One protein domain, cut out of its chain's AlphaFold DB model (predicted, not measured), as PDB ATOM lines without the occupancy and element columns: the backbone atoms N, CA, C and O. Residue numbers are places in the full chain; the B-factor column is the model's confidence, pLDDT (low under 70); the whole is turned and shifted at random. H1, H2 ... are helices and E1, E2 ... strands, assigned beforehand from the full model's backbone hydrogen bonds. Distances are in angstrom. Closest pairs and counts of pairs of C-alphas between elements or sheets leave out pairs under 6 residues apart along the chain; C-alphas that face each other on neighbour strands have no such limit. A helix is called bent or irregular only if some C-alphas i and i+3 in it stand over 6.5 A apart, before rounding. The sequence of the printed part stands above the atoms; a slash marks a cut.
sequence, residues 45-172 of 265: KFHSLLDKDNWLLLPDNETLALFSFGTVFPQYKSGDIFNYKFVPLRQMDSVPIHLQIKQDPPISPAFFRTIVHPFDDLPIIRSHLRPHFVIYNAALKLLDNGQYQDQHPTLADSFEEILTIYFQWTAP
ATOM      1  N   LYS A  45     -16.808   0.206  22.536       87.62
ATOM      2  CA  LYS A  45     -16.415  -1.048  23.195       87.62
ATOM      3  C   LYS A  45     -17.608  -1.984  23.406       87.62
ATOM      4  O   LYS A  45     -17.467  -3.187  23.253       87.62
ATOM      5  N   PHE A  46     -18.772  -1.441  23.736       87.50
ATOM      6  CA  PHE A  46     -19.955  -2.229  24.060       87.50
ATOM      7  C   PHE A  46     -20.659  -2.765  22.808       87.50
ATOM      8  O   PHE A  46     -21.164  -3.885  22.835       87.50
ATOM      9  N   HIS A  47     -20.576  -2.042  21.685       88.50
ATOM     10  CA  HIS A  47     -20.904  -2.598  20.367       88.50
ATOM     11  C   HIS A  47     -20.017  -3.802  20.030       88.50
ATOM     12  O   HIS A  47     -20.536  -4.862  19.707       88.50
ATOM     13  N   SER A  48     -18.698  -3.707  20.241       93.44
ATOM     14  CA  SER A  48     -17.812  -4.863  20.032       93.44
ATOM     15  C   SER A  48     -18.142  -6.056  20.939       93.44
ATOM     16  O   SER A  48     -17.842  -7.185  20.564       93.44
ATOM     17  N   LEU A  49     -18.712  -5.831  22.127       94.12
ATOM     18  CA  LEU A  49     -19.178  -6.912  23.001       94.12
ATOM     19  C   LEU A  49     -20.475  -7.545  22.476       94.12
ATOM     20  O   LEU A  49     -20.655  -8.750  22.626       94.12
ATOM     21  N   LEU A  50     -21.347  -6.765  21.829       93.12
ATOM     22  CA  LEU A  50     -22.557  -7.285  21.186       93.12
ATOM     23  C   LEU A  50     -22.206  -8.235  20.039       93.12
ATOM     24  O   LEU A  50     -22.844  -9.278  19.922       93.12
ATOM     25  N   ASP A  51     -21.201  -7.866  19.240       92.94
ATOM     26  CA  ASP A  51     -20.722  -8.624  18.074       92.94
ATOM     27  C   ASP A  51     -19.953  -9.900  18.455       92.94
ATOM     28  O   ASP A  51     -19.754 -10.778  17.623       92.94
ATOM     29  N   LYS A  52     -19.476  -9.985  19.703       94.56
ATOM     30  CA  LYS A  52     -18.783 -11.156  20.269       94.56
ATOM     31  C   LYS A  52     -19.712 -12.064  21.073       94.56
ATOM     32  O   LYS A  52     -19.234 -12.936  21.790       94.56
ATOM     33  N   ASP A  53     -21.017 -11.810  21.007       95.00
ATOM     34  CA  ASP A  53     -22.045 -12.565  21.724       95.00
ATOM     35  C   ASP A  53     -21.856 -12.561  23.251       95.00
ATOM     36  O   ASP A  53     -22.258 -13.482  23.959       95.00
ATOM     37  N   ASN A  54     -21.270 -11.485  23.788       94.75
ATOM     38  CA  ASN A  54     -21.063 -11.331  25.230       94.75
ATOM     39  C   ASN A  54     -22.332 -10.880  25.962       94.75
ATOM     40  O   ASN A  54     -22.402 -10.972  27.183       94.75
ATOM     41  N   TRP A  55     -23.338 -10.389  25.244       95.44
ATOM     42  CA  TRP A  55     -24.638 -10.022  25.801       95.44
ATOM     43  C   TRP A  55     -25.718 -10.025  24.712       95.44
ATOM     44  O   TRP A  55     -25.423  -9.963  23.509       95.44
ATOM     45  N   LEU A  56     -26.980 -10.067  25.132       96.38
ATOM     46  CA  LEU A  56     -28.139  -9.905  24.254       96.38
ATOM     47  C   LEU A  56     -29.228  -9.039  24.896       96.38
ATOM     48  O   LEU A  56     -29.213  -8.763  26.098       96.38
ATOM     49  N   LEU A  57     -30.170  -8.599  24.062       97.19
ATOM     50  CA  LEU A  57     -31.434  -8.023  24.508       97.19
ATOM     51  C   LEU A  57     -32.514  -9.096  24.427       97.19
ATOM     52  O   LEU A  57     -32.595  -9.826  23.443       97.19
ATOM     53  N   LEU A  58     -33.353  -9.147  25.451       97.44
ATOM     54  CA  LEU A  58     -34.483 -10.054  25.555       97.44
ATOM     55  C   LEU A  58     -35.771  -9.219  25.567       97.44
ATOM     56  O   LEU A  58     -35.904  -8.379  26.460       97.44
ATOM     57  N   PRO A  59     -36.695  -9.375  24.602       97.62
ATOM     58  CA  PRO A  59     -38.005  -8.730  24.677       97.62
ATOM     59  C   PRO A  59     -38.769  -9.182  25.926       97.62
ATOM     60  O   PRO A  59     -38.498 -10.255  26.463       97.62
ATOM     61  N   ASP A  60     -39.717  -8.375  26.396       95.94
ATOM     62  CA  ASP A  60     -40.629  -8.831  27.447       95.94
ATOM     63  C   ASP A  60     -41.526  -9.989  26.962       95.94
ATOM     64  O   ASP A  60     -41.747 -10.187  25.766       95.94
ATOM     65  N   ASN A  61     -42.031 -10.783  27.910       94.94
ATOM     66  CA  ASN A  61     -42.823 -11.976  27.600       94.94
ATOM     67  C   ASN A  61     -44.124 -11.632  26.859       94.94
ATOM     68  O   ASN A  61     -44.584 -12.407  26.028       94.94
ATOM     69  N   GLU A  62     -44.703 -10.456  27.124       93.50
ATOM     70  CA  GLU A  62     -45.875  -9.969  26.390       93.50
ATOM     71  C   GLU A  62     -45.547  -9.759  24.910       93.50
ATOM     72  O   GLU A  62     -46.307 -10.189  24.042       93.50
ATOM     73  N   THR A  63     -44.388  -9.166  24.607       93.69
ATOM     74  CA  THR A  63     -43.909  -9.009  23.234       93.69
ATOM     75  C   THR A  63     -43.600 -10.352  22.585       93.69
ATOM     76  O   THR A  63     -43.939 -10.525  21.417       93.69
ATOM     77  N   LEU A  64     -42.972 -11.296  23.296       94.75
ATOM     78  CA  LEU A  64     -42.695 -12.637  22.762       94.75
ATOM     79  C   LEU A  64     -43.988 -13.378  22.405       94.75
ATOM     80  O   LEU A  64     -44.109 -13.881  21.287       94.75
ATOM     81  N   ALA A  65     -44.998 -13.319  23.277       92.75
ATOM     82  CA  ALA A  65     -46.294 -13.952  23.053       92.75
ATOM     83  C   ALA A  65     -46.989 -13.473  21.764       92.75
ATOM     84  O   ALA A  65     -47.723 -14.244  21.148       92.75
ATOM     85  N   LEU A  66     -46.738 -12.238  21.300       91.50
ATOM     86  CA  LEU A  66     -47.273 -11.744  20.021       91.50
ATOM     87  C   LEU A  66     -46.775 -12.540  18.808       91.50
ATOM     88  O   LEU A  66     -47.440 -12.546  17.773       91.50
ATOM     89  N   PHE A  67     -45.618 -13.191  18.913       91.81
ATOM     90  CA  PHE A  67     -45.023 -13.975  17.833       91.81
ATOM     91  C   PHE A  67     -45.298 -15.472  17.957       91.81
ATOM     92  O   PHE A  67     -45.254 -16.177  16.953       91.81
ATOM     93  N   SER A  68     -45.635 -15.954  19.151       85.31
ATOM     94  CA  SER A  68     -45.876 -17.377  19.414       85.31
ATOM     95  C   SER A  68     -47.159 -17.916  18.766       85.31
ATOM     96  O   SER A  68     -47.299 -19.125  18.594       85.31
ATOM     97  N   PHE A  69     -48.089 -17.038  18.365       75.50
ATOM     98  CA  PHE A  69     -49.408 -17.415  17.834       75.50
ATOM     99  C   PHE A  69     -49.602 -17.218  16.320       75.50
ATOM    100  O   PHE A  69     -50.721 -17.414  15.840       75.50
ATOM    101  N   GLY A  70     -48.584 -16.847  15.533       64.94
ATOM    102  CA  GLY A  70     -48.837 -16.563  14.116       64.94
ATOM    103  C   GLY A  70     -47.635 -16.529  13.180       64.94
ATOM    104  O   GLY A  70     -46.511 -16.238  13.562       64.94
ATOM    105  N   THR A  71     -47.926 -16.772  11.899       60.28
ATOM    106  CA  THR A  71     -46.998 -16.631  10.762       60.28
ATOM    107  C   THR A  71     -46.863 -15.186  10.270       60.28
ATOM    108  O   THR A  71     -46.074 -14.910   9.367       60.28
ATOM    109  N   VAL A  72     -47.640 -14.254  10.834       73.00
ATOM    110  CA  VAL A  72     -47.683 -12.852  10.407       73.00
ATOM    111  C   VAL A  72     -46.940 -11.993  11.420       73.00
ATOM    112  O   VAL A  72     -47.271 -11.986  12.603       73.00
ATOM    113  N   PHE A  73     -45.948 -11.240  10.941       81.88
ATOM    114  CA  PHE A  73     -45.246 -10.261  11.763       81.88
ATOM    115  C   PHE A  73     -46.241  -9.241  12.340       81.88
ATOM    116  O   PHE A  73     -47.032  -8.676  11.578       81.88
ATOM    117  N   PRO A  74     -46.191  -8.958  13.655       85.44
ATOM    118  CA  PRO A  74     -47.005  -7.913  14.253       85.44
ATOM    119  C   PRO A  74     -46.807  -6.587  13.515       85.44
ATOM    120  O   PRO A  74     -45.680  -6.191  13.203       85.44
ATOM    121  N   GLN A  75     -47.906  -5.889  13.237       89.25
ATOM    122  CA  GLN A  75     -47.841  -4.541  12.687       89.25
ATOM    123  C   GLN A  75     -47.502  -3.557  13.807       89.25
ATOM    124  O   GLN A  75     -48.206  -3.487  14.813       89.25
ATOM    125  N   TYR A  76     -46.433  -2.785  13.616       88.12
ATOM    126  CA  TYR A  76     -46.012  -1.744  14.553       88.12
ATOM    127  C   TYR A  76     -46.423  -0.374  14.036       88.12
ATOM    128  O   TYR A  76     -46.288  -0.084  12.842       88.12
ATOM    129  N   LYS A  77     -46.854   0.499  14.938       91.50
ATOM    130  CA  LYS A  77     -47.094   1.905  14.637       91.50
ATOM    131  C   LYS A  77     -45.784   2.681  14.745       91.50
ATOM    132  O   LYS A  77     -44.855   2.323  15.473       91.50
ATOM    133  N   SER A  78     -45.692   3.766  13.982       89.06
ATOM    134  CA  SER A  78     -44.574   4.696  14.129       89.06
ATOM    135  C   SER A  78     -44.591   5.293  15.538       89.06
ATOM    136  O   SER A  78     -45.633   5.755  15.996       89.06
ATOM    137  N   GLY A  79     -43.443   5.276  16.216       89.25
ATOM    138  CA  GLY A  79     -43.310   5.763  17.589       89.25
ATOM    139  C   GLY A  79     -43.554   4.717  18.679       89.25
ATOM    140  O   GLY A  79     -43.371   5.051  19.847       89.25
ATOM    141  N   ASP A  80     -43.887   3.467  18.334       92.19
ATOM    142  CA  ASP A  80     -43.996   2.391  19.324       92.19
ATOM    143  C   ASP A  80     -42.669   2.197  20.074       92.19
ATOM    144  O   ASP A  80     -41.580   2.263  19.493       92.19
ATOM    145  N   ILE A  81     -42.773   1.985  21.386       93.88
ATOM    146  CA  ILE A  81     -41.643   1.765  22.291       93.88
ATOM    147  C   ILE A  81     -41.792   0.371  22.877       93.88
ATOM    148  O   ILE A  81     -42.818   0.056  23.475       93.88
ATOM    149  N   PHE A  82     -40.736  -0.418  22.761       94.88
ATOM    150  CA  PHE A  82     -40.674  -1.783  23.254       94.88
ATOM    151  C   PHE A  82     -39.740  -1.874  24.455       94.88
ATOM    152  O   PHE A  82     -38.797  -1.084  24.595       94.88
ATOM    153  N   ASN A  83     -40.017  -2.846  25.316       96.25
ATOM    154  CA  ASN A  83     -39.250  -3.110  26.520       96.25
ATOM    155  C   ASN A  83     -38.295  -4.278  26.287       96.25
ATOM    156  O   ASN A  83     -38.675  -5.315  25.745       96.25
ATOM    157  N   TYR A  84     -37.063  -4.111  26.754       96.75
ATOM    158  CA  TYR A  84     -36.016  -5.109  26.647       96.75
ATOM    159  C   TYR A  84     -35.302  -5.286  27.978       96.75
ATOM    160  O   TYR A  84     -34.906  -4.319  28.635       96.75
ATOM    161  N   LYS A  85     -35.076  -6.538  28.354       96.12
ATOM    162  CA  LYS A  85     -34.166  -6.919  29.423       96.12
ATOM    163  C   LYS A  85     -32.769  -7.111  28.840       96.12
ATOM    164  O   LYS A  85     -32.589  -7.776  27.823       96.12
ATOM    165  N   PHE A  86     -31.776  -6.521  29.490       95.75
ATOM    166  CA  PHE A  86     -30.378  -6.812  29.201       95.75
ATOM    167  C   PHE A  86     -30.004  -8.157  29.812       95.75
ATOM    168  O   PHE A  86     -30.275  -8.394  30.990       95.75
ATOM    169  N   VAL A  87     -29.369  -9.020  29.028       95.81
ATOM    170  CA  VAL A  87     -28.903 -10.322  29.500       95.81
ATOM    171  C   VAL A  87     -27.395 -10.400  29.265       95.81
ATOM    172  O   VAL A  87     -26.973 -10.484  28.104       95.81
ATOM    173  N   PRO A  88     -26.569 -10.324  30.326       95.38
ATOM    174  CA  PRO A  88     -25.149 -10.610  30.190       95.38
ATOM    175  C   PRO A  88     -24.974 -12.086  29.830       95.38
ATOM    176  O   PRO A  88     -25.687 -12.930  30.350       95.38
ATOM    177  N   LEU A  89     -24.038 -12.387  28.938       92.75
ATOM    178  CA  LEU A  89     -23.655 -13.746  28.575       92.75
ATOM    179  C   LEU A  89     -22.191 -13.957  28.998       92.75
ATOM    180  O   LEU A  89     -21.880 -14.032  30.185       92.75
ATOM    181  N   ARG A  90     -21.250 -13.997  28.047       89.62
ATOM    182  CA  ARG A  90     -19.823 -14.245  28.314       89.62
ATOM    183  C   ARG A  90     -19.058 -12.971  28.669       89.62
ATOM    184  O   ARG A  90     -19.275 -11.927  28.070       89.62
ATOM    185  N   GLN A  91     -18.071 -13.086  29.564       90.12
ATOM    186  CA  GLN A  91     -17.026 -12.065  29.791       90.12
ATOM    187  C   GLN A  91     -17.563 -10.642  30.059       90.12
ATOM    188  O   GLN A  91     -16.949  -9.644  29.671       90.12
ATOM    189  N   MET A  92     -18.733 -10.545  30.695       93.88
ATOM    190  CA  MET A  92     -19.341  -9.274  31.100       93.88
ATOM    191  C   MET A  92     -19.069  -8.926  32.571       93.88
ATOM    192  O   MET A  92     -19.359  -7.814  33.001       93.88
ATOM    193  N   ASP A  93     -18.476  -9.846  33.330       93.00
ATOM    194  CA  ASP A  93     -18.085  -9.703  34.738       93.00
ATOM    195  C   ASP A  93     -17.143  -8.517  34.998       93.00
ATOM    196  O   ASP A  93     -17.247  -7.830  36.013       93.00
ATOM    197  N   SER A  94     -16.262  -8.231  34.040       91.56
ATOM    198  CA  SER A  94     -15.268  -7.154  34.100       91.56
ATOM    199  C   SER A  94     -15.682  -5.865  33.376       91.56
ATOM    200  O   SER A  94     -14.887  -4.925  33.277       91.56
ATOM    201  N   VAL A  95     -16.911  -5.791  32.852       91.81
ATOM    202  CA  VAL A  95     -17.377  -4.665  32.030       91.81
ATOM    203  C   VAL A  95     -18.393  -3.821  32.807       91.81
ATOM    204  O   VAL A  95     -19.570  -4.173  32.854       91.81
ATOM    205  N   PRO A  96     -17.996  -2.676  33.392       91.88
ATOM    206  CA  PRO A  96     -18.952  -1.772  34.019       91.88
ATOM    207  C   PRO A  96     -19.839  -1.084  32.971       91.88
ATOM    208  O   PRO A  96     -19.367  -0.687  31.901       91.88
ATOM    209  N   ILE A  97     -21.114  -0.879  33.305       90.56
ATOM    210  CA  ILE A  97     -22.069  -0.094  32.517       90.56
ATOM    211  C   ILE A  97     -22.293   1.242  33.221       90.56
ATOM    212  O   ILE A  97     -22.718   1.280  34.375       90.56
ATOM    213  N   HIS A  98     -22.032   2.349  32.530       88.06
ATOM    214  CA  HIS A  98     -22.326   3.688  33.037       88.06
ATOM    215  C   HIS A  98     -23.698   4.137  32.530       88.06
ATOM    216  O   HIS A  98     -23.868   4.423  31.347       88.06
ATOM    217  N   LEU A  99     -24.677   4.195  33.428       86.69
ATOM    218  CA  LEU A  99     -26.038   4.623  33.136       86.69
ATOM    219  C   LEU A  99     -26.218   6.099  33.488       86.69
ATOM    220  O   LEU A  99     -25.914   6.511  34.608       86.69
ATOM    221  N   GLN A 100     -26.772   6.881  32.564       84.62
ATOM    222  CA  GLN A 100     -27.194   8.251  32.832       84.62
ATOM    223  C   GLN A 100     -28.618   8.254  33.408       84.62
ATOM    224  O   GLN A 100     -29.557   7.812  32.752       84.62
ATOM    225  N   ILE A 101     -28.790   8.755  34.633       79.62
ATOM    226  CA  ILE A 101     -30.075   8.692  35.357       79.62
ATOM    227  C   ILE A 101     -30.959   9.914  35.061       79.62
ATOM    228  O   ILE A 101     -32.183   9.818  35.102       79.62
ATOM    229  N   LYS A 102     -30.357  11.074  34.770       72.19
ATOM    230  CA  LYS A 102     -31.070  12.326  34.470       72.19
ATOM    231  C   LYS A 102     -30.458  13.024  33.258       72.19
ATOM    232  O   LYS A 102     -29.236  13.056  33.110       72.19
ATOM    233  N   GLN A 103     -31.315  13.580  32.405       66.25
ATOM    234  CA  GLN A 103     -30.903  14.382  31.247       66.25
ATOM    235  C   GLN A 103     -30.879  15.891  31.528       66.25
ATOM    236  O   GLN A 103     -30.449  16.644  30.658       66.25
ATOM    237  N   ASP A 104     -31.295  16.337  32.719       62.06
ATOM    238  CA  ASP A 104     -31.283  17.765  33.030       62.06
ATOM    239  C   ASP A 104     -29.846  18.308  33.083       62.06
ATOM    240  O   ASP A 104     -28.998  17.750  33.791       62.06
ATOM    241  N   PRO A 105     -29.541  19.392  32.350       67.44
ATOM    242  CA  PRO A 105     -28.230  20.009  32.414       67.44
ATOM    243  C   PRO A 105     -28.020  20.736  33.757       67.44
ATOM    244  O   PRO A 105     -28.979  21.247  34.341       67.44
ATOM    245  N   PRO A 106     -26.761  20.863  34.229       56.25
ATOM    246  CA  PRO A 106     -25.515  20.446  33.579       56.25
ATOM    247  C   PRO A 106     -25.082  19.020  33.963       56.25
ATOM    248  O   PRO A 106     -25.288  18.587  35.092       56.25
ATOM    249  N   ILE A 107     -24.422  18.323  33.026       68.06
ATOM    250  CA  ILE A 107     -23.889  16.951  33.141       68.06
ATOM    251  C   ILE A 107     -22.804  16.891  34.234       68.06
ATOM    252  O   ILE A 107     -21.605  16.941  33.976       68.06
ATOM    253  N   SER A 108     -23.234  16.835  35.488       78.94
ATOM    254  CA  SER A 108     -22.390  16.490  36.625       78.94
ATOM    255  C   SER A 108     -22.109  14.982  36.623       78.94
ATOM    256  O   SER A 108     -23.024  14.198  36.352       78.94
ATOM    257  N   PRO A 109     -20.896  14.536  37.006       76.00
ATOM    258  CA  PRO A 109     -20.604  13.123  37.259       76.00
ATOM    259  C   PRO A 109     -21.604  12.451  38.212       76.00
ATOM    260  O   PRO A 109     -21.836  11.251  38.109       76.00
ATOM    261  N   ALA A 110     -22.249  13.225  39.094       78.62
ATOM    262  CA  ALA A 110     -23.292  12.748  40.001       78.62
ATOM    263  C   ALA A 110     -24.560  12.213  39.297       78.62
ATOM    264  O   ALA A 110     -25.391  11.584  39.949       78.62
ATOM    265  N   PHE A 111     -24.732  12.451  37.991       83.56
ATOM    266  CA  PHE A 111     -25.867  11.949  37.206       83.56
ATOM    267  C   PHE A 111     -25.605  10.612  36.512       83.56
ATOM    268  O   PHE A 111     -26.501  10.093  35.838       83.56
ATOM    269  N   PHE A 112     -24.412  10.045  36.691       84.88
ATOM    270  CA  PHE A 112     -24.091   8.707  36.223       84.88
ATOM    271  C   PHE A 112     -24.050   7.734  37.394       84.88
ATOM    272  O   PHE A 112     -23.474   8.015  38.444       84.88
ATOM    273  N   ARG A 113     -24.625   6.552  37.189       89.12
ATOM    274  CA  ARG A 113     -24.422   5.395  38.058       89.12
ATOM    275  C   ARG A 113     -23.682   4.332  37.279       89.12
ATOM    276  O   ARG A 113     -24.073   3.972  36.174       89.12
ATOM    277  N   THR A 114     -22.623   3.820  37.883       91.38
ATOM    278  CA  THR A 114     -21.935   2.636  37.383       91.38
ATOM    279  C   THR A 114     -22.632   1.406  37.940       91.38
ATOM    280  O   THR A 114     -22.797   1.287  39.153       91.38
ATOM    281  N   ILE A 115     -23.042   0.508  37.057       92.50
ATOM    282  CA  ILE A 115     -23.632  -0.784  37.387       92.50
ATOM    283  C   ILE A 115     -22.632  -1.849  36.949       92.50
ATOM    284  O   ILE A 115     -22.053  -1.766  35.864       92.50
ATOM    285  N   VAL A 116     -22.396  -2.820  37.820       93.94
ATOM    286  CA  VAL A 116     -21.468  -3.928  37.592       93.94
ATOM    287  C   VAL A 116     -22.238  -5.242  37.530       93.94
ATOM    288  O   VAL A 116     -23.391  -5.315  37.962       93.94
ATOM    289  N   HIS A 117     -21.603  -6.268  36.972       92.88
ATOM    290  CA  HIS A 117     -22.157  -7.614  36.879       92.88
ATOM    291  C   HIS A 117     -22.655  -8.120  38.250       92.88
ATOM    292  O   HIS A 117     -21.965  -7.897  39.250       92.88
ATOM    293  N   PRO A 118     -23.813  -8.806  38.323       93.50
ATOM    294  CA  PRO A 118     -24.626  -9.360  37.222       93.50
ATOM    295  C   PRO A 118     -25.633  -8.388  36.581       93.50
ATOM    296  O   PRO A 118     -26.427  -8.798  35.741       93.50
ATOM    297  N   PHE A 119     -25.566  -7.094  36.910       93.38
ATOM    298  CA  PHE A 119     -26.458  -6.048  36.390       93.38
ATOM    299  C   PHE A 119     -27.932  -6.190  36.798       93.38
ATOM    300  O   PHE A 119     -28.803  -5.676  36.100       93.38
ATOM    301  N   ASP A 120     -28.219  -6.800  37.951       90.62
ATOM    302  CA  ASP A 120     -29.590  -6.928  38.483       90.62
ATOM    303  C   ASP A 120     -30.297  -5.570  38.659       90.62
ATOM    304  O   ASP A 120     -31.516  -5.468  38.555       90.62
ATOM    305  N   ASP A 121     -29.516  -4.508  38.881       90.88
ATOM    306  CA  ASP A 121     -29.988  -3.130  39.032       90.88
ATOM    307  C   ASP A 121     -30.213  -2.388  37.701       90.88
ATOM    308  O   ASP A 121     -30.568  -1.202  37.706       90.88
ATOM    309  N   LEU A 122     -29.936  -3.018  36.554       92.00
ATOM    310  CA  LEU A 122     -30.098  -2.362  35.262       92.00
ATOM    311  C   LEU A 122     -31.594  -2.238  34.935       92.00
ATOM    312  O   LEU A 122     -32.313  -3.240  34.940       92.00
ATOM    313  N   PRO A 123     -32.093  -1.024  34.637       92.12
ATOM    314  CA  PRO A 123     -33.500  -0.847  34.325       92.12
ATOM    315  C   PRO A 123     -33.859  -1.527  33.003       92.12
ATOM    316  O   PRO A 123     -33.012  -1.736  32.131       92.12
ATOM    317  N   ILE A 124     -35.156  -1.788  32.833       93.81
ATOM    318  CA  ILE A 124     -35.722  -2.192  31.546       93.81
ATOM    319  C   ILE A 124     -35.342  -1.150  30.490       93.81
ATOM    320  O   ILE A 124     -35.576   0.052  30.650       93.81
ATOM    321  N   ILE A 125     -34.756  -1.630  29.400       93.00
ATOM    322  CA  ILE A 125     -34.333  -0.820  28.270       93.00
ATOM    323  C   ILE A 125     -35.556  -0.558  27.406       93.00
ATOM    324  O   ILE A 125     -36.194  -1.483  26.917       93.00
ATOM    325  N   ARG A 126     -35.869   0.716  27.197       92.75
ATOM    326  CA  ARG A 126     -36.995   1.145  26.372       92.75
ATOM    327  C   ARG A 126     -36.463   1.676  25.056       92.75
ATOM    328  O   ARG A 126     -35.647   2.594  25.056       92.75
ATOM    329  N   SER A 127     -36.877   1.081  23.945       92.50
ATOM    330  CA  SER A 127     -36.310   1.387  22.632       92.50
ATOM    331  C   SER A 127     -37.346   1.281  21.520       92.50
ATOM    332  O   SER A 127     -38.287   0.500  21.608       92.50
ATOM    333  N   HIS A 128     -37.139   2.049  20.451       92.50
ATOM    334  CA  HIS A 128     -37.880   1.928  19.189       92.50
ATOM    335  C   HIS A 128     -37.348   0.806  18.285       92.50
ATOM    336  O   HIS A 128     -37.872   0.581  17.192       92.50
ATOM    337  N   LEU A 129     -36.273   0.126  18.702       94.12
ATOM    338  CA  LEU A 129     -35.808  -1.087  18.039       94.12
ATOM    339  C   LEU A 129     -36.974  -2.072  17.978       94.12
ATOM    340  O   LEU A 129     -37.641  -2.262  18.980       94.12
ATOM    341  N   ARG A 130     -37.257  -2.660  16.814       94.75
ATOM    342  CA  ARG A 130     -38.408  -3.560  16.676       94.75
ATOM    343  C   ARG A 130     -38.076  -4.956  17.215       94.75
ATOM    344  O   ARG A 130     -36.974  -5.448  16.945       94.75
ATOM    345  N   PRO A 131     -39.017  -5.645  17.884       96.56
ATOM    346  CA  PRO A 131     -38.723  -6.913  18.547       96.56
ATOM    347  C   PRO A 131     -38.235  -8.034  17.628       96.56
ATOM    348  O   PRO A 131     -37.401  -8.820  18.053       96.56
ATOM    349  N   HIS A 132     -38.668  -8.095  16.365       95.62
ATOM    350  CA  HIS A 132     -38.228  -9.166  15.460       95.62
ATOM    351  C   HIS A 132     -36.717  -9.152  15.192       95.62
ATOM    352  O   HIS A 132     -36.108 -10.215  15.100       95.62
ATOM    353  N   PHE A 133     -36.080  -7.976  15.141       96.12
ATOM    354  CA  PHE A 133     -34.620  -7.893  15.022       96.12
ATOM    355  C   PHE A 133     -33.920  -8.410  16.279       96.12
ATOM    356  O   PHE A 133     -32.883  -9.066  16.192       96.12
ATOM    357  N   VAL A 134     -34.504  -8.125  17.445       97.25
ATOM    358  CA  VAL A 134     -33.980  -8.567  18.738       97.25
ATOM    359  C   VAL A 134     -34.110 -10.079  18.884       97.25
ATOM    360  O   VAL A 134     -33.122 -10.728  19.209       97.25
ATOM    361  N   ILE A 135     -35.282 -10.641  18.575       97.38
ATOM    362  CA  ILE A 135     -35.544 -12.088  18.607       97.38
ATOM    363  C   ILE A 135     -34.573 -12.818  17.679       97.38
ATOM    364  O   ILE A 135     -33.911 -13.760  18.106       97.38
ATOM    365  N   TYR A 136     -34.424 -12.343  16.439       96.81
ATOM    366  CA  TYR A 136     -33.509 -12.951  15.477       96.81
ATOM    367  C   TYR A 136     -32.050 -12.920  15.965       96.81
ATOM    368  O   TYR A 136     -31.376 -13.947  15.952       96.81
ATOM    369  N   ASN A 137     -31.559 -11.770  16.449       96.94
ATOM    370  CA  ASN A 137     -30.195 -11.671  16.980       96.94
ATOM    371  C   ASN A 137     -29.985 -12.547  18.224       96.94
ATOM    372  O   ASN A 137     -28.952 -13.204  18.335       96.94
ATOM    373  N   ALA A 138     -30.950 -12.566  19.146       97.00
ATOM    374  CA  ALA A 138     -30.887 -13.378  20.354       97.00
ATOM    375  C   ALA A 138     -30.849 -14.874  20.023       97.00
ATOM    376  O   ALA A 138     -30.017 -15.591  20.570       97.00
ATOM    377  N   ALA A 139     -31.677 -15.340  19.085       96.81
ATOM    378  CA  ALA A 139     -31.697 -16.737  18.671       96.81
ATOM    379  C   ALA A 139     -30.354 -17.197  18.092       96.81
ATOM    380  O   ALA A 139     -29.848 -18.239  18.497       96.81
ATOM    381  N   LEU A 140     -29.734 -16.400  17.210       95.94
ATOM    382  CA  LEU A 140     -28.410 -16.720  16.661       95.94
ATOM    383  C   LEU A 140     -27.361 -16.917  17.763       95.94
ATOM    384  O   LEU A 140     -26.579 -17.863  17.710       95.94
ATOM    385  N   LYS A 141     -27.392 -16.064  18.790       95.25
ATOM    386  CA  LYS A 141     -26.493 -16.157  19.948       95.25
ATOM    387  C   LYS A 141     -26.759 -17.396  20.787       95.25
ATOM    388  O   LYS A 141     -25.820 -18.066  21.203       95.25
ATOM    389  N   LEU A 142     -28.030 -17.703  21.038       95.00
ATOM    390  CA  LEU A 142     -28.438 -18.869  21.820       95.00
ATOM    391  C   LEU A 142     -28.073 -20.187  21.117       95.00
ATOM    392  O   LEU A 142     -27.679 -21.140  21.784       95.00
ATOM    393  N   LEU A 143     -28.142 -20.233  19.783       94.38
ATOM    394  CA  LEU A 143     -27.769 -21.411  18.993       94.38
ATOM    395  C   LEU A 143     -26.271 -21.725  19.042       94.38
ATOM    396  O   LEU A 143     -25.902 -22.898  19.049       94.38
ATOM    397  N   ASP A 144     -25.415 -20.702  19.094       89.50
ATOM    398  CA  ASP A 144     -23.961 -20.892  19.171       89.50
ATOM    399  C   ASP A 144     -23.525 -21.517  20.510       89.50
ATOM    400  O   ASP A 144     -22.449 -22.110  20.616       89.50
ATOM    401  N   ASN A 145     -24.351 -21.418  21.560       78.75
ATOM    402  CA  ASN A 145     -23.951 -21.872  22.884       78.75
ATOM    403  C   ASN A 145     -25.116 -22.263  23.805       78.75
ATOM    404  O   ASN A 145     -25.740 -21.423  24.453       78.75
ATOM    405  N   GLY A 146     -25.288 -23.573  23.992       74.62
ATOM    406  CA  GLY A 146     -26.283 -24.131  24.911       74.62
ATOM    407  C   GLY A 146     -26.054 -23.821  26.398       74.62
ATOM    408  O   GLY A 146     -26.989 -23.938  27.180       74.62
ATOM    409  N   GLN A 147     -24.861 -23.374  26.816       82.38
ATOM    410  CA  GLN A 147     -24.574 -23.148  28.244       82.38
ATOM    411  C   GLN A 147     -25.256 -21.911  28.844       82.38
ATOM    412  O   GLN A 147     -25.207 -21.708  30.056       82.38
ATOM    413  N   TYR A 148     -25.890 -21.061  28.031       85.00
ATOM    414  CA  TYR A 148     -26.572 -19.871  28.548       85.00
ATOM    415  C   TYR A 148     -27.810 -20.204  29.381       85.00
ATOM    416  O   TYR A 148     -28.114 -19.479  30.327       85.00
ATOM    417  N   GLN A 149     -28.495 -21.305  29.065       83.38
ATOM    418  CA  GLN A 149     -29.646 -21.765  29.844       83.38
ATOM    419  C   GLN A 149     -29.228 -22.146  31.269       83.38
ATOM    420  O   GLN A 149     -29.887 -21.745  32.225       83.38
ATOM    421  N   ASP A 150     -28.077 -22.809  31.418       87.50
ATOM    422  CA  ASP A 150     -27.533 -23.190  32.726       87.50
ATOM    423  C   ASP A 150     -27.135 -21.966  33.569       87.50
ATOM    424  O   ASP A 150     -27.280 -21.967  34.792       87.50
ATOM    425  N   GLN A 151     -26.644 -20.903  32.921       88.75
ATOM    426  CA  GLN A 151     -26.245 -19.654  33.583       88.75
ATOM    427  C   GLN A 151     -27.444 -18.781  33.980       88.75
ATOM    428  O   GLN A 151     -27.369 -18.035  34.958       88.75
ATOM    429  N   HIS A 152     -28.555 -18.881  33.245       91.19
ATOM    430  CA  HIS A 152     -29.761 -18.081  33.457       91.19
ATOM    431  C   HIS A 152     -31.023 -18.955  33.499       91.19
ATOM    432  O   HIS A 152     -31.906 -18.797  32.654       91.19
ATOM    433  N   PRO A 153     -31.175 -19.831  34.512       93.12
ATOM    434  CA  PRO A 153     -32.296 -20.771  34.577       93.12
ATOM    435  C   PRO A 153     -33.657 -20.069  34.661       93.12
ATOM    436  O   PRO A 153     -34.659 -20.589  34.188       93.12
ATOM    437  N   THR A 154     -33.704 -18.852  35.210       94.25
ATOM    438  CA  THR A 154     -34.929 -18.038  35.283       94.25
ATOM    439  C   THR A 154     -35.377 -17.472  33.934       94.25
ATOM    440  O   THR A 154     -36.473 -16.926  33.848       94.25
ATOM    441  N   LEU A 155     -34.536 -17.561  32.901       94.94
ATOM    442  CA  LEU A 155     -34.812 -17.108  31.536       94.94
ATOM    443  C   LEU A 155     -34.957 -18.272  30.548       94.94
ATOM    444  O   LEU A 155     -35.101 -18.021  29.352       94.94
ATOM    445  N   ALA A 156     -34.908 -19.521  31.025       93.81
ATOM    446  CA  ALA A 156     -34.936 -20.708  30.175       93.81
ATOM    447  C   ALA A 156     -36.169 -20.728  29.257       93.81
ATOM    448  O   ALA A 156     -36.008 -20.868  28.045       93.81
ATOM    449  N   ASP A 157     -37.356 -20.464  29.809       94.81
ATOM    450  CA  ASP A 157     -38.613 -20.428  29.051       94.81
ATOM    451  C   ASP A 157     -38.573 -19.372  27.933       94.81
ATOM    452  O   ASP A 157     -38.897 -19.657  26.782       94.81
ATOM    453  N   SER A 158     -38.099 -18.157  28.235       95.94
ATOM    454  CA  SER A 158     -37.980 -17.086  27.236       95.94
ATOM    455  C   SER A 158     -36.952 -17.420  26.148       95.94
ATOM    456  O   SER A 158     -37.122 -17.037  24.990       95.94
ATOM    457  N   PHE A 159     -35.866 -18.121  26.493       96.00
ATOM    458  CA  PHE A 159     -34.878 -18.581  25.515       96.00
ATOM    459  C   PHE A 159     -35.449 -19.669  24.604       96.00
ATOM    460  O   PHE A 159     -35.228 -19.620  23.394       96.00
ATOM    461  N   GLU A 160     -36.194 -20.624  25.157       94.81
ATOM    462  CA  GLU A 160     -36.883 -21.659  24.382       94.81
ATOM    463  C   GLU A 160     -37.928 -21.049  23.439       94.81
ATOM    464  O   GLU A 160     -37.994 -21.416  22.263       94.81
ATOM    465  N   GLU A 161     -38.689 -20.060  23.910       95.81
ATOM    466  CA  GLU A 161     -39.666 -19.334  23.099       95.81
ATOM    467  C   GLU A 161     -38.991 -18.587  21.937       95.81
ATOM    468  O   GLU A 161     -39.417 -18.720  20.788       95.81
ATOM    469  N   ILE A 162     -37.877 -17.887  22.187       96.44
ATOM    470  CA  ILE A 162     -37.086 -17.238  21.127       96.44
ATOM    471  C   ILE A 162     -36.620 -18.241  20.074       96.44
ATOM    472  O   ILE A 162     -36.742 -17.968  18.878       96.44
ATOM    473  N   LEU A 163     -36.070 -19.381  20.496       95.81
ATOM    474  CA  LEU A 163     -35.593 -20.407  19.570       95.81
ATOM    475  C   LEU A 163     -36.749 -20.992  18.756       95.81
ATOM    476  O   LEU A 163     -36.619 -21.163  17.546       95.81
ATOM    477  N   THR A 164     -37.894 -21.228  19.394       95.38
ATOM    478  CA  THR A 164     -39.115 -21.704  18.735       95.38
ATOM    479  C   THR A 164     -39.572 -20.730  17.651       95.38
ATOM    480  O   THR A 164     -39.756 -21.136  16.501       95.38
ATOM    481  N   ILE A 165     -39.690 -19.440  17.982       94.94
ATOM    482  CA  ILE A 165     -40.066 -18.381  17.034       94.94
ATOM    483  C   ILE A 165     -39.057 -18.307  15.881       94.94
ATOM    484  O   ILE A 165     -39.438 -18.268  14.711       94.94
ATOM    485  N   TYR A 166     -37.761 -18.332  16.192       95.38
ATOM    486  CA  TYR A 166     -36.703 -18.292  15.189       95.38
ATOM    487  C   TYR A 166     -36.804 -19.460  14.205       95.38
ATOM    488  O   TYR A 166     -36.813 -19.234  12.996       95.38
ATOM    489  N   PHE A 167     -36.940 -20.694  14.699       94.56
ATOM    490  CA  PHE A 167     -37.054 -21.865  13.834       94.56
ATOM    491  C   PHE A 167     -38.288 -21.810  12.940       94.56
ATOM    492  O   PHE A 167     -38.199 -22.220  11.785       94.56
ATOM    493  N   GLN A 168     -39.404 -21.260  13.423       92.06
ATOM    494  CA  GLN A 168     -40.590 -21.035  12.595       92.06
ATOM    495  C   GLN A 168     -40.323 -20.022  11.473       92.06
ATOM    496  O   GLN A 168     -40.739 -20.251  10.340       92.06
ATOM    497  N   TRP A 169     -39.604 -18.929  11.746       91.81
ATOM    498  CA  TRP A 169     -39.285 -17.910  10.735       91.81
ATOM    499  C   TRP A 169     -38.254 -18.367   9.710       91.81
ATOM    500  O   TRP A 169     -38.295 -17.934   8.561       91.81
ATOM    501  N   THR A 170     -37.304 -19.199  10.128       92.88
ATOM    502  CA  THR A 170     -36.227 -19.693   9.261       92.88
ATOM    503  C   THR A 170     -36.518 -21.062   8.660       92.88
ATOM    504  O   THR A 170     -35.662 -21.611   7.966       92.88
ATOM    505  N   ALA A 171     -37.692 -21.634   8.933       91.62
ATOM    506  CA  ALA A 171     -38.118 -22.867   8.296       91.62
ATOM    507  C   ALA A 171     -38.122 -22.670   6.772       91.62
ATOM    508  O   ALA A 171     -38.568 -21.624   6.286       91.62
ATOM    509  N   PRO A 172     -37.621 -23.646   5.995       91.12
ATOM    510  CA  PRO A 172     -37.713 -23.561   4.550       91.12
ATOM    511  C   PRO A 172     -39.192 -23.439   4.148       91.12
ATOM    512  O   PRO A 172     -40.042 -24.107   4.748       91.12
TER     513      PRO A 172
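This is residues 45 to 172 of the 265 residues of an uncharacterized protein of Laccaria amethystina LaAM-08-1 (UniProt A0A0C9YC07). A small three-stranded antiparallel sheet, E1, E2 and E5, forms the middle, with the helix H3 over one face along its strands; the long helix H5 crosses H3, and H2 packs on H5. A separate hairpin, E3 and E4, with the long link 101 to 111 at its tip, lies at the far end of the longest axis from H5. The printed part has 128 residues, with five named helices and five named strands in the order H1, E1, H2, E2, E3, E4, E5, H3, H4, H5; the class is mixed, helices and strands. The sheet's order is E1, E2, E5. The whole is compact, with a radius of gyration of the C-alphas of 16.0 A, and spans 53 by 36 by 25 A.

Begin at H1, residues 45 to 50, which only grazes the sheet of E1, E2 and E5 with its residues 46 to 50. Next look at E1, residues 55 to 59, an edge strand whose Trp 55 has its C-alpha 6.9 A from that of Leu 49, the closest C-alphas of H1 and E1. H2, residues 61 to 68, only grazes the sheet with its residues 61 to 65. E2, residues 82 to 88, is the inner strand and antiparallel to E1 at 149 degrees; find N 58 and O 85 within hydrogen-bond range at 2.8 A. The strands E3, residues 97 to 100, and E4, residues 112 to 115, form an antiparallel hairpin at 150 degrees, with N 99 and O 113 within hydrogen-bond range at 2.8 A. E2 and E3 are apart. E5, residues 125 to 127, is the other edge strand, antiparallel to E2 at 135 degrees, with N 84 and O 125 within hydrogen-bond range at 2.8 A. The pairing is staggered: E2 pairs with E5 over residues 82 to 84 and with E1 over residues 84 to 88. H3, residues 131 to 144, lies over E1 and E2 at a height over the sheet of 8.9 A and runs along the strands, at 14 degrees to E2 on the local plane. Its closest C-alphas to E1 are those of Ala 138 and Leu 56, 5.9 A apart. H4, residues 147 to 151, is not on the sheet. H5, residues 153 to 170, is the hub, touching three helices. With its residues 159 to 166 alone it touches H3, about perpendicular at 75 degrees; the closest C-alphas, of Ala 139 and Leu 163, are 5.4 A apart. With residues 158 to 165 alone it touches H2, the same way at a shallow tilt of 30 degrees; the closest C-alphas are those of Ser 68 and Ile 165, 6.4 A apart. H4 and H5 only just touch, only at the corner, with 3 pairs of C-alphas within 8 A, the closest being Gln 149 and Ala 156 at 5.4 A. In H1, H3 and H4 every O i to N i+4 pair is within hydrogen-bond range; in H2 it is 3 of 4 and in H5 12 of 14.

Find C-alpha 45 at (-16.415, -1.048, 23.195), where H1 begins. E1 runs 13.5 A, H2 10.3 A and E2 19.2 A from first to last C-alpha. E3, E4, E5 and H4 are shorter. H3 starts at C-alpha 131, (-38.723, -6.913, 18.547), and runs 20.3 A. H5 runs 25.6 A to C-alpha 170 at (-36.227, -19.693, 9.261); it is irregular, with C-alphas 154 and 157 standing 7.6 A apart.

The two C-alphas farthest apart are those of Pro 106 and Pro 172, at 54.1 A. The printed part has no cut. The links H2 to E2 and E3 to E4 are long. The mean pLDDT of the printed part is 89.9, and residues 70 to 71 and 103 to 107 are under 70.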